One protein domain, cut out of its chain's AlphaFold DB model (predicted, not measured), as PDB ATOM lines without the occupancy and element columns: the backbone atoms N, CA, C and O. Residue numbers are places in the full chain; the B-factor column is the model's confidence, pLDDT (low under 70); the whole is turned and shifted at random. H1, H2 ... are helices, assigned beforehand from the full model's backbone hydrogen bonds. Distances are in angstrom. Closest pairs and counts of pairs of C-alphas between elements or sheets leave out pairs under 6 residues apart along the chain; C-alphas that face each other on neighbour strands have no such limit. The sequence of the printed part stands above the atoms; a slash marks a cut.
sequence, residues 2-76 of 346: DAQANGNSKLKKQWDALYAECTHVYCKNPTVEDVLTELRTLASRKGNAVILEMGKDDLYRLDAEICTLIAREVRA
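Overview. This is residues 2 to 76 of the 346 residues of the protein "SIR2 family protein" of Massilia sp. GEM5 (UniProt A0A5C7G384). One long helix, H1, lies across a hairpin of two shorter helices, H2 and H3, and crosses both at nearly a right angle, making an X with H3. H3 runs on past H2, and residues 2 to 7 of H1 and residues 71 to 76 at the other end stick out. The printed part has 75 residues with three named helices in the order H1, H2, H3 and no named strand; its class is all helix. It is compact, with a radius of gyration of the C-alphas of 12.8 A and spans of 31 by 27 by 19 A.

Along the chain. H1, residues 2 to 26, begins at C-alpha 2 (56.462, 145.610, 80.380) and measures 36.4 A from first to last C-alpha. H2, residues 32 to 44, begins at C-alpha 32 (64.868, 121.354, 68.669) and measures 18.2 A. H3, residues 56 to 74, measures 27.0 A and ends at C-alpha 74 (73.540, 122.842, 78.661).

Arrangement. H1 touches H2 with residues 18 to 22 alone, the closest C-alphas being those of Tyr 19 and Val 35, 6.4 A apart. Their lines are about perpendicular, at 82 degrees. H1 and H3 only just touch, with 3 pairs of C-alphas within 8 A; the closest are those of Leu 11 and Leu 62, 6.4 A apart. Their lines are about perpendicular, at 88 degrees. H2 and H3 form a helical hairpin, at a shallow tilt of 27 degrees, opposite ways. H3 touches H2 with residues 56 to 63 alone, and the closest C-alphas are those of Ala 43 and Lys 56, 5.9 A apart. In H1, H2 and H3 every O i to N i+4 pair is within hydrogen-bond range.

Size, cuts and confidence. The C-alphas farthest apart, those of Gly 47 and Ala 76, are 38.7 A apart. The printed part has no cut. The link from H1 to H2 is tight, with 5 residues, and that from H2 to H3 is long, with 11. The mean pLDDT of the printed part is 74.5, and residues 2 to 9, 26 to 27 and 46 to 52 are under 70.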
ATOM      1  N   ASP A   2      57.477 146.034  81.373       33.06
ATOM      2  CA  ASP A   2      56.462 145.610  80.380       33.06
ATOM      3  C   ASP A   2      56.993 145.280  78.969       33.06
ATOM      4  O   ASP A   2      56.428 144.445  78.265       33.06
ATOM      5  N   ALA A   3      58.121 145.867  78.549       34.81
ATOM      6  CA  ALA A   3      58.702 145.603  77.226       34.81
ATOM      7  C   ALA A   3      59.320 144.191  77.091       34.81
ATOM      8  O   ALA A   3      59.243 143.585  76.024       34.81
ATOM      9  N   GLN A   4      59.887 143.639  78.172       40.31
ATOM     10  CA  GLN A   4      60.452 142.279  78.191       40.31
ATOM     11  C   GLN A   4      59.361 141.198  78.226       40.31
ATOM     12  O   GLN A   4      59.500 140.168  77.570       40.31
ATOM     13  N   ALA A   5      58.249 141.449  78.926       40.72
ATOM     14  CA  ALA A   5      57.109 140.532  78.960       40.72
ATOM     15  C   ALA A   5      56.418 140.419  77.584       40.72
ATOM     16  O   ALA A   5      56.126 139.313  77.124       40.72
ATOM     17  N   ASN A   6      56.244 141.544  76.879       49.47
ATOM     18  CA  ASN A   6      55.696 141.555  75.518       49.47
ATOM     19  C   ASN A   6      56.655 140.947  74.478       49.47
ATOM     20  O   ASN A   6      56.198 140.269  73.556       49.47
ATOM     21  N   GLY A   7      57.971 141.134  74.636       55.53
ATOM     22  CA  GLY A   7      58.989 140.514  73.778       55.53
ATOM     23  C   GLY A   7      58.975 138.984  73.850       55.53
ATOM     24  O   GLY A   7      58.924 138.324  72.812       55.53
ATOM     25  N   ASN A   8      58.902 138.424  75.061       60.84
ATOM     26  CA  ASN A   8      58.780 136.975  75.264       60.84
ATOM     27  C   ASN A   8      57.463 136.410  74.712       60.84
ATOM     28  O   ASN A   8      57.450 135.309  74.166       60.84
ATOM     29  N   SER A   9      56.358 137.162  74.799       69.75
ATOM     30  CA  SER A   9      55.077 136.752  74.207       69.75
ATOM     31  C   SER A   9      55.136 136.700  72.675       69.75
ATOM     32  O   SER A   9      54.622 135.754  72.077       69.75
ATOM     33  N   LYS A  10      55.799 137.673  72.031       79.75
ATOM     34  CA  LYS A  10      55.989 137.691  70.570       79.75
ATOM     35  C   LYS A  10      56.871 136.528  70.105       79.75
ATOM     36  O   LYS A  10      56.472 135.801  69.202       79.75
ATOM     37  N   LEU A  11      58.020 136.322  70.749       77.31
ATOM     38  CA  LEU A  11      58.957 135.241  70.412       77.31
ATOM     39  C   LEU A  11      58.336 133.855  70.609       77.31
ATOM     40  O   LEU A  11      58.533 132.971  69.782       77.31
ATOM     41  N   LYS A  12      57.525 133.678  71.659       81.94
ATOM     42  CA  LYS A  12      56.796 132.427  71.885       81.94
ATOM     43  C   LYS A  12      55.803 132.129  70.759       81.94
ATOM     44  O   LYS A  12      55.803 131.023  70.242       81.94
ATOM     45  N   LYS A  13      55.016 133.120  70.323       83.31
ATOM     46  CA  LYS A  13      54.099 132.952  69.180       83.31
ATOM     47  C   LYS A  13      54.843 132.589  67.892       83.31
ATOM     48  O   LYS A  13      54.369 131.753  67.132       83.31
ATOM     49  N   GLN A  14      56.001 133.208  67.666       82.44
ATOM     50  CA  GLN A  14      56.859 132.923  66.514       82.44
ATOM     51  C   GLN A  14      57.421 131.494  66.556       82.44
ATOM     52  O   GLN A  14      57.404 130.799  65.544       82.44
ATOM     53  N   TRP A  15      57.853 131.031  67.733       82.75
ATOM     54  CA  TRP A  15      58.254 129.640  67.945       82.75
ATOM     55  C   TRP A  15      57.099 128.664  67.703       82.75
ATOM     56  O   TRP A  15      57.274 127.701  66.965       82.75
ATOM     57  N   ASP A  16      55.922 128.921  68.278       84.19
ATOM     58  CA  ASP A  16      54.754 128.043  68.148       84.19
ATOM     59  C   ASP A  16      54.307 127.916  66.678       84.19
ATOM     60  O   ASP A  16      53.972 126.821  66.223       84.19
ATOM     61  N   ALA A  17      54.365 129.012  65.910       83.38
ATOM     62  CA  ALA A  17      54.079 129.009  64.475       83.38
ATOM     63  C   ALA A  17      55.080 128.147  63.684       83.38
ATOM     64  O   ALA A  17      54.671 127.318  62.871       83.38
ATOM     65  N   LEU A  18      56.378 128.298  63.961       81.94
ATOM     66  CA  LEU A  18      57.425 127.512  63.305       81.94
ATOM     67  C   LEU A  18      57.352 126.028  63.698       81.94
ATOM     68  O   LEU A  18      57.493 125.147  62.856       81.94
ATOM     69  N   TYR A  19      57.079 125.739  64.970       83.75
ATOM     70  CA  TYR A  19      56.908 124.378  65.471       83.75
ATOM     71  C   TYR A  19      55.727 123.670  64.791       83.75
ATOM     72  O   TYR A  19      55.837 122.500  64.415       83.75
ATOM     73  N   ALA A  20      54.611 124.379  64.590       81.75
ATOM     74  CA  ALA A  20      53.457 123.854  63.868       81.75
ATOM     75  C   ALA A  20      53.798 123.536  62.402       81.75
ATOM     76  O   ALA A  20      53.469 122.449  61.926       81.75
ATOM     77  N   GLU A  21      54.511 124.428  61.707       81.56
ATOM     78  CA  GLU A  21      54.967 124.184  60.332       81.56
ATOM     79  C   GLU A  21      55.888 122.957  60.254       81.56
ATOM     80  O   GLU A  21      55.638 122.050  59.458       81.56
ATOM     81  N   CYS A  22      56.884 122.854  61.140       77.56
ATOM     82  CA  CYS A  22      57.763 121.685  61.207       77.56
ATOM     83  C   CYS A  22      56.982 120.390  61.469       77.56
ATOM     84  O   CYS A  22      57.257 119.361  60.854       77.56
ATOM     85  N   THR A  23      55.972 120.424  62.338       78.69
ATOM     86  CA  THR A  23      55.135 119.246  62.621       78.69
ATOM     87  C   THR A  23      54.393 118.773  61.367       78.69
ATOM     88  O   THR A  23      54.301 117.567  61.120       78.69
ATOM     89  N   HIS A  24      53.922 119.703  60.529       72.56
ATOM     90  CA  HIS A  24      53.311 119.380  59.237       72.56
ATOM     91  C   HIS A  24      54.314 118.796  58.232       72.56
ATOM     92  O   HIS A  24      53.976 117.851  57.522       72.56
ATOM     93  N   VAL A  25      55.540 119.322  58.185       71.12
ATOM     94  CA  VAL A  25      56.587 118.873  57.249       71.12
ATOM     95  C   VAL A  25      57.117 117.483  57.612       71.12
ATOM     96  O   VAL A  25      57.232 116.621  56.742       71.12
ATOM     97  N   TYR A  26      57.410 117.238  58.890       63.88
ATOM     98  CA  TYR A  26      58.042 115.995  59.346       63.88
ATOM     99  C   TYR A  26      57.043 114.896  59.746       63.88
ATOM    100  O   TYR A  26      57.456 113.755  59.965       63.88
ATOM    101  N   CYS A  27      55.741 115.208  59.843       61.75
ATOM    102  CA  CYS A  27      54.672 114.281  60.257       61.75
ATOM    103  C   CYS A  27      54.958 113.544  61.587       61.75
ATOM    104  O   CYS A  27      54.453 112.445  61.827       61.75
ATOM    105  N   LYS A  28      55.802 114.134  62.439       74.25
ATOM    106  CA  LYS A  28      56.253 113.650  63.752       74.25
ATOM    107  C   LYS A  28      56.552 114.859  64.636       74.25
ATOM    108  O   LYS A  28      56.701 115.962  64.119       74.25
ATOM    109  N   ASN A  29      56.681 114.644  65.946       74.12
ATOM    110  CA  ASN A  29      57.117 115.690  66.870       74.12
ATOM    111  C   ASN A  29      58.545 116.134  66.498       74.12
ATOM    112  O   ASN A  29      59.462 115.317  66.627       74.12
ATOM    113  N   PRO A  30      58.745 117.381  66.035       76.69
ATOM    114  CA  PRO A  30      60.057 117.846  65.613       76.69
ATOM    115  C   PRO A  30      60.963 118.056  66.829       76.69
ATOM    116  O   PRO A  30      60.526 118.516  67.891       76.69
ATOM    117  N   THR A  31      62.236 117.717  66.673       80.88
ATOM    118  CA  THR A  31      63.272 118.011  67.665       80.88
ATOM    119  C   THR A  31      63.652 119.490  67.615       80.88
ATOM    120  O   THR A  31      63.374 120.199  66.647       80.88
ATOM    121  N   VAL A  32      64.336 119.978  68.655       79.25
ATOM    122  CA  VAL A  32      64.868 121.354  68.669       79.25
ATOM    123  C   VAL A  32      65.810 121.599  67.479       79.25
ATOM    124  O   VAL A  32      65.853 122.708  66.949       79.25
ATOM    125  N   GLU A  33      66.517 120.562  67.021       77.81
ATOM    126  CA  GLU A  33      67.418 120.625  65.864       77.81
ATOM    127  C   GLU A  33      66.676 120.808  64.543       77.81
ATOM    128  O   GLU A  33      67.113 121.595  63.698       77.81
ATOM    129  N   ASP A  34      65.541 120.125  64.384       78.56
ATOM    130  CA  ASP A  34      64.685 120.240  63.200       78.56
ATOM    131  C   ASP A  34      64.126 121.664  63.099       78.56
ATOM    132  O   ASP A  34      64.214 122.314  62.058       78.56
ATOM    133  N   VAL A  35      63.646 122.211  64.223       82.19
ATOM    134  CA  VAL A  35      63.108 123.579  64.276       82.19
ATOM    135  C   VAL A  35      64.193 124.625  64.004       82.19
ATOM    136  O   VAL A  35      63.993 125.523  63.189       82.19
ATOM    137  N   LEU A  36      65.370 124.503  64.629       80.31
ATOM    138  CA  LEU A  36      66.499 125.407  64.368       80.31
ATOM    139  C   LEU A  36      66.991 125.325  62.922       80.31
ATOM    140  O   LEU A  36      67.492 126.305  62.368       80.31
ATOM    141  N   THR A  37      66.859 124.162  62.296       79.31
ATOM    142  CA  THR A  37      67.209 123.988  60.890       79.31
ATOM    143  C   THR A  37      66.273 124.733  59.979       79.31
ATOM    144  O   THR A  37      66.753 125.468  59.114       79.31
ATOM    145  N   GLU A  38      64.972 124.546  60.151       81.06
ATOM    146  CA  GLU A  38      63.996 125.239  59.321       81.06
ATOM    147  C   GLU A  38      64.124 126.746  59.520       81.06
ATOM    148  O   GLU A  38      64.247 127.484  58.544       81.06
ATOM    149  N   LEU A  39      64.289 127.203  60.765       82.81
ATOM    150  CA  LEU A  39      64.559 128.608  61.074       82.81
ATOM    151  C   LEU A  39      65.751 129.158  60.277       82.81
ATOM    152  O   LEU A  39      65.652 130.194  59.614       82.81
ATOM    153  N   ARG A  40      66.893 128.466  60.317       80.88
ATOM    154  CA  ARG A  40      68.124 128.898  59.635       80.88
ATOM    155  C   ARG A  40      68.013 128.793  58.122       80.88
ATOM    156  O   ARG A  40      68.573 129.631  57.411       80.88
ATOM    157  N   THR A  41      67.281 127.804  57.627       80.25
ATOM    158  CA  THR A  41      66.985 127.635  56.202       80.25
ATOM    159  C   THR A  41      66.139 128.798  55.702       80.25
ATOM    160  O   THR A  41      66.497 129.420  54.701       80.25
ATOM    161  N   LEU A  42      65.086 129.170  56.434       80.69
ATOM    162  CA  LEU A  42      64.256 130.340  56.148       80.69
ATOM    163  C   LEU A  42      65.072 131.639  56.195       80.69
ATOM    164  O   LEU A  42      64.992 132.435  55.262       80.69
ATOM    165  N   ALA A  43      65.933 131.818  57.203       77.94
ATOM    166  CA  ALA A  43      66.806 132.992  57.316       77.94
ATOM    167  C   ALA A  43      67.844 133.102  56.176       77.94
ATOM    168  O   ALA A  43      68.283 134.205  55.831       77.94
ATOM    169  N   SER A  44      68.240 131.969  55.588       75.06
ATOM    170  CA  SER A  44      69.235 131.891  54.510       75.06
ATOM    171  C   SER A  44      68.645 132.095  53.109       75.06
ATOM    172  O   SER A  44      69.396 132.344  52.160       75.06
ATOM    173  N   ARG A  45      67.315 132.018  52.942       76.50
ATOM    174  CA  ARG A  45      66.652 132.262  51.649       76.50
ATOM    175  C   ARG A  45      66.851 133.720  51.210       76.50
ATOM    176  O   ARG A  45      66.759 134.658  51.999       76.50
ATOM    177  N   LYS A  46      67.147 133.927  49.921       55.09
ATOM    178  CA  LYS A  46      67.330 135.269  49.340       55.09
ATOM    179  C   LYS A  46      65.970 135.949  49.144       55.09
ATOM    180  O   LYS A  46      65.195 135.520  48.299       55.09
ATOM    181  N   GLY A  47      65.718 137.027  49.885       59.69
ATOM    182  CA  GLY A  47      64.542 137.892  49.742       59.69
ATOM    183  C   GLY A  47      64.128 138.526  51.074       59.69
ATOM    184  O   GLY A  47      64.455 137.997  52.129       59.69
ATOM    185  N   ASN A  48      63.398 139.645  51.029       62.47
ATOM    186  CA  ASN A  48      62.774 140.274  52.208       62.47
ATOM    187  C   ASN A  48      61.326 139.788  52.411       62.47
ATOM    188  O   ASN A  48      60.478 140.532  52.902       62.47
ATOM    189  N   ALA A  49      61.017 138.569  51.966       62.00
ATOM    190  CA  ALA A  49      59.683 138.013  52.123       62.00
ATOM    191  C   ALA A  49      59.391 137.809  53.613       62.00
ATOM    192  O   ALA A  49      60.203 137.235  54.337       62.00
ATOM    193  N   VAL A  50      58.233 138.295  54.054       69.06
ATOM    194  CA  VAL A  50      57.709 138.001  55.384       69.06
ATOM    195  C   VAL A  50      57.161 136.579  55.336       69.06
ATOM    196  O   VAL A  50      56.227 136.304  54.584       69.06
ATOM    197  N   ILE A  51      57.770 135.672  56.093       68.38
ATOM    198  CA  ILE A  51      57.366 134.264  56.182       68.38
ATOM    199  C   ILE A  51      56.827 134.059  57.594       68.38
ATOM    200  O   ILE A  51      57.485 134.465  58.544       68.38
ATOM    201  N   LEU A  52      55.623 133.491  57.738       67.81
ATOM    202  CA  LEU A  52      54.954 133.319  59.040       67.81
ATOM    203  C   LEU A  52      54.853 134.617  59.873       67.81
ATOM    204  O   LEU A  52      55.063 134.604  61.080       67.81
ATOM    205  N   GLU A  53      54.587 135.763  59.236       70.25
ATOM    206  CA  GLU A  53      54.592 137.086  59.899       70.25
ATOM    207  C   GLU A  53      55.961 137.499  60.492       70.25
ATOM    208  O   GLU A  53      56.055 138.464  61.254       70.25
ATOM    209  N   MET A  54      57.044 136.809  60.120       75.12
ATOM    210  CA  MET A  54      58.411 137.097  60.549       75.12
ATOM    211  C   MET A  54      59.238 137.689  59.408       75.12
ATOM    212  O   MET A  54      59.316 137.139  58.307       75.12
ATOM    213  N   GLY A  55      59.893 138.818  59.685       79.88
ATOM    214  CA  GLY A  55      60.963 139.338  58.837       79.88
ATOM    215  C   GLY A  55      62.307 138.657  59.122       79.88
ATOM    216  O   GLY A  55      62.466 137.916  60.093       79.88
ATOM    217  N   LYS A  56      63.320 138.969  58.310       78.94
ATOM    218  CA  LYS A  56      64.675 138.414  58.463       78.94
ATOM    219  C   LYS A  56      65.311 138.732  59.828       78.94
ATOM    220  O   LYS A  56      65.934 137.864  60.430       78.94
ATOM    221  N   ASP A  57      65.108 139.945  60.338       79.56
ATOM    222  CA  ASP A  57      65.629 140.354  61.647       79.56
ATOM    223  C   ASP A  57      64.915 139.652  62.810       79.56
ATOM    224  O   ASP A  57      65.545 139.341  63.820       79.56
ATOM    225  N   ASP A  58      63.615 139.367  62.671       81.50
ATOM    226  CA  ASP A  58      62.867 138.594  63.666       81.50
ATOM    227  C   ASP A  58      63.366 137.140  63.713       81.50
ATOM    228  O   ASP A  58      63.521 136.593  64.802       81.50
ATOM    229  N   LEU A  59      63.696 136.537  62.560       80.81
ATOM    230  CA  LEU A  59      64.293 135.196  62.496       80.81
ATOM    231  C   LEU A  59      65.660 135.147  63.192       80.81
ATOM    232  O   LEU A  59      65.895 134.253  63.999       80.81
ATOM    233  N   TYR A  60      66.547 136.119  62.948       81.00
ATOM    234  CA  TYR A  60      67.846 136.162  63.635       81.00
ATOM    235  C   TYR A  60      67.720 136.404  65.141       81.00
ATOM    236  O   TYR A  60      68.487 135.835  65.916       81.00
ATOM    237  N   ARG A  61      66.758 137.229  65.572       82.62
ATOM    238  CA  ARG A  61      66.470 137.415  67.001       82.62
ATOM    239  C   ARG A  61      65.962 136.128  67.638       82.62
ATOM    240  O   ARG A  61      66.427 135.779  68.716       82.62
ATOM    241  N   LEU A  62      65.057 135.414  66.965       83.25
ATOM    242  CA  LEU A  62      64.551 134.135  67.450       83.25
ATOM    243  C   LEU A  62      65.672 133.084  67.538       83.25
ATOM    244  O   LEU A  62      65.789 132.438  68.575       83.25
ATOM    245  N   ASP A  63      66.541 132.970  66.522       81.88
ATOM    246  CA  ASP A  63      67.728 132.092  66.566       81.88
ATOM    247  C   ASP A  63      68.602 132.406  67.783       81.88
ATOM    248  O   ASP A  63      68.933 131.507  68.552       81.88
ATOM    249  N   ALA A  64      68.928 133.685  67.994       79.50
ATOM    250  CA  ALA A  64      69.784 134.118  69.092       79.50
ATOM    251  C   ALA A  64      69.181 133.804  70.470       79.50
ATOM    252  O   ALA A  64      69.911 133.376  71.361       79.50
ATOM    253  N   GLU A  65      67.872 133.982  70.652       82.81
ATOM    254  CA  GLU A  65      67.187 133.674  71.914       82.81
ATOM    255  C   GLU A  65      67.100 132.166  72.174       82.81
ATOM    256  O   GLU A  65      67.420 131.716  73.276       82.81
ATOM    257  N   ILE A  66      66.762 131.357  71.162       81.75
ATOM    258  CA  ILE A  66      66.777 129.888  71.285       81.75
ATOM    259  C   ILE A  66      68.184 129.410  71.656       81.75
ATOM    260  O   ILE A  66      68.358 128.594  72.559       81.75
ATOM    261  N   CYS A  67      69.199 129.953  70.988       78.38
ATOM    262  CA  CYS A  67      70.599 129.660  71.252       78.38
ATOM    263  C   CYS A  67      71.006 129.997  72.695       78.38
ATOM    264  O   CYS A  67      71.667 129.189  73.349       78.38
ATOM    265  N   THR A  68      70.572 131.148  73.217       80.25
ATOM    266  CA  THR A  68      70.786 131.542  74.619       80.25
ATOM    267  C   THR A  68      70.117 130.568  75.589       80.25
ATOM    268  O   THR A  68      70.733 130.169  76.578       80.25
ATOM    269  N   LEU A  69      68.880 130.145  75.307       82.94
ATOM    270  CA  LEU A  69      68.159 129.175  76.136       82.94
ATOM    271  C   LEU A  69      68.863 127.817  76.155       82.94
ATOM    272  O   LEU A  69      69.112 127.283  77.231       82.94
ATOM    273  N   ILE A  70      69.258 127.293  74.991       81.69
ATOM    274  CA  ILE A  70      70.006 126.030  74.894       81.69
ATOM    275  C   ILE A  70      71.321 126.130  75.668       81.69
ATOM    276  O   ILE A  70      71.629 125.253  76.471       81.69
ATOM    277  N   ALA A  71      72.086 127.208  75.473       78.12
ATOM    278  CA  ALA A  71      73.349 127.406  76.176       78.12
ATOM    279  C   ALA A  71      73.163 127.448  77.700       78.12
ATOM    280  O   ALA A  71      74.018 126.946  78.429       78.12
ATOM    281  N   ARG A  72      72.051 128.014  78.184       82.19
ATOM    282  CA  ARG A  72      71.714 128.040  79.611       82.19
ATOM    283  C   ARG A  72      71.427 126.644  80.159       82.19
ATOM    284  O   ARG A  72      71.983 126.300  81.196       82.19
ATOM    285  N   GLU A  73      70.607 125.849  79.473       84.12
ATOM    286  CA  GLU A  73      70.271 124.487  79.920       84.12
ATOM    287  C   GLU A  73      71.491 123.549  79.869       84.12
ATOM    288  O   GLU A  73      71.721 122.760  80.783       84.12
ATOM    289  N   VAL A  74      72.334 123.674  78.838       82.62
ATOM    290  CA  VAL A  74      73.540 122.842  78.661       82.62
ATOM    291  C   VAL A  74      74.661 123.212  79.642       82.62
ATOM    292  O   VAL A  74      75.524 122.386  79.934       82.62
ATOM    293  N   ARG A  75      74.660 124.430  80.199       80.44
ATOM    294  CA  ARG A  75      75.655 124.861  81.198       80.44
ATOM    295  C   ARG A  75      75.314 124.433  82.627       80.44
ATOM    296  O   ARG A  75      75.863 124.987  83.579       80.44
ATOM    297  N   ALA A  76      74.415 123.473  82.812       83.06
ATOM    298  CA  ALA A  76      74.195 122.899  84.128       83.06
ATOM    299  C   ALA A  76      75.543 122.423  84.716       83.06
ATOM    300  O   ALA A  76      76.250 121.653  84.062       83.06
TER     301      ALA A  76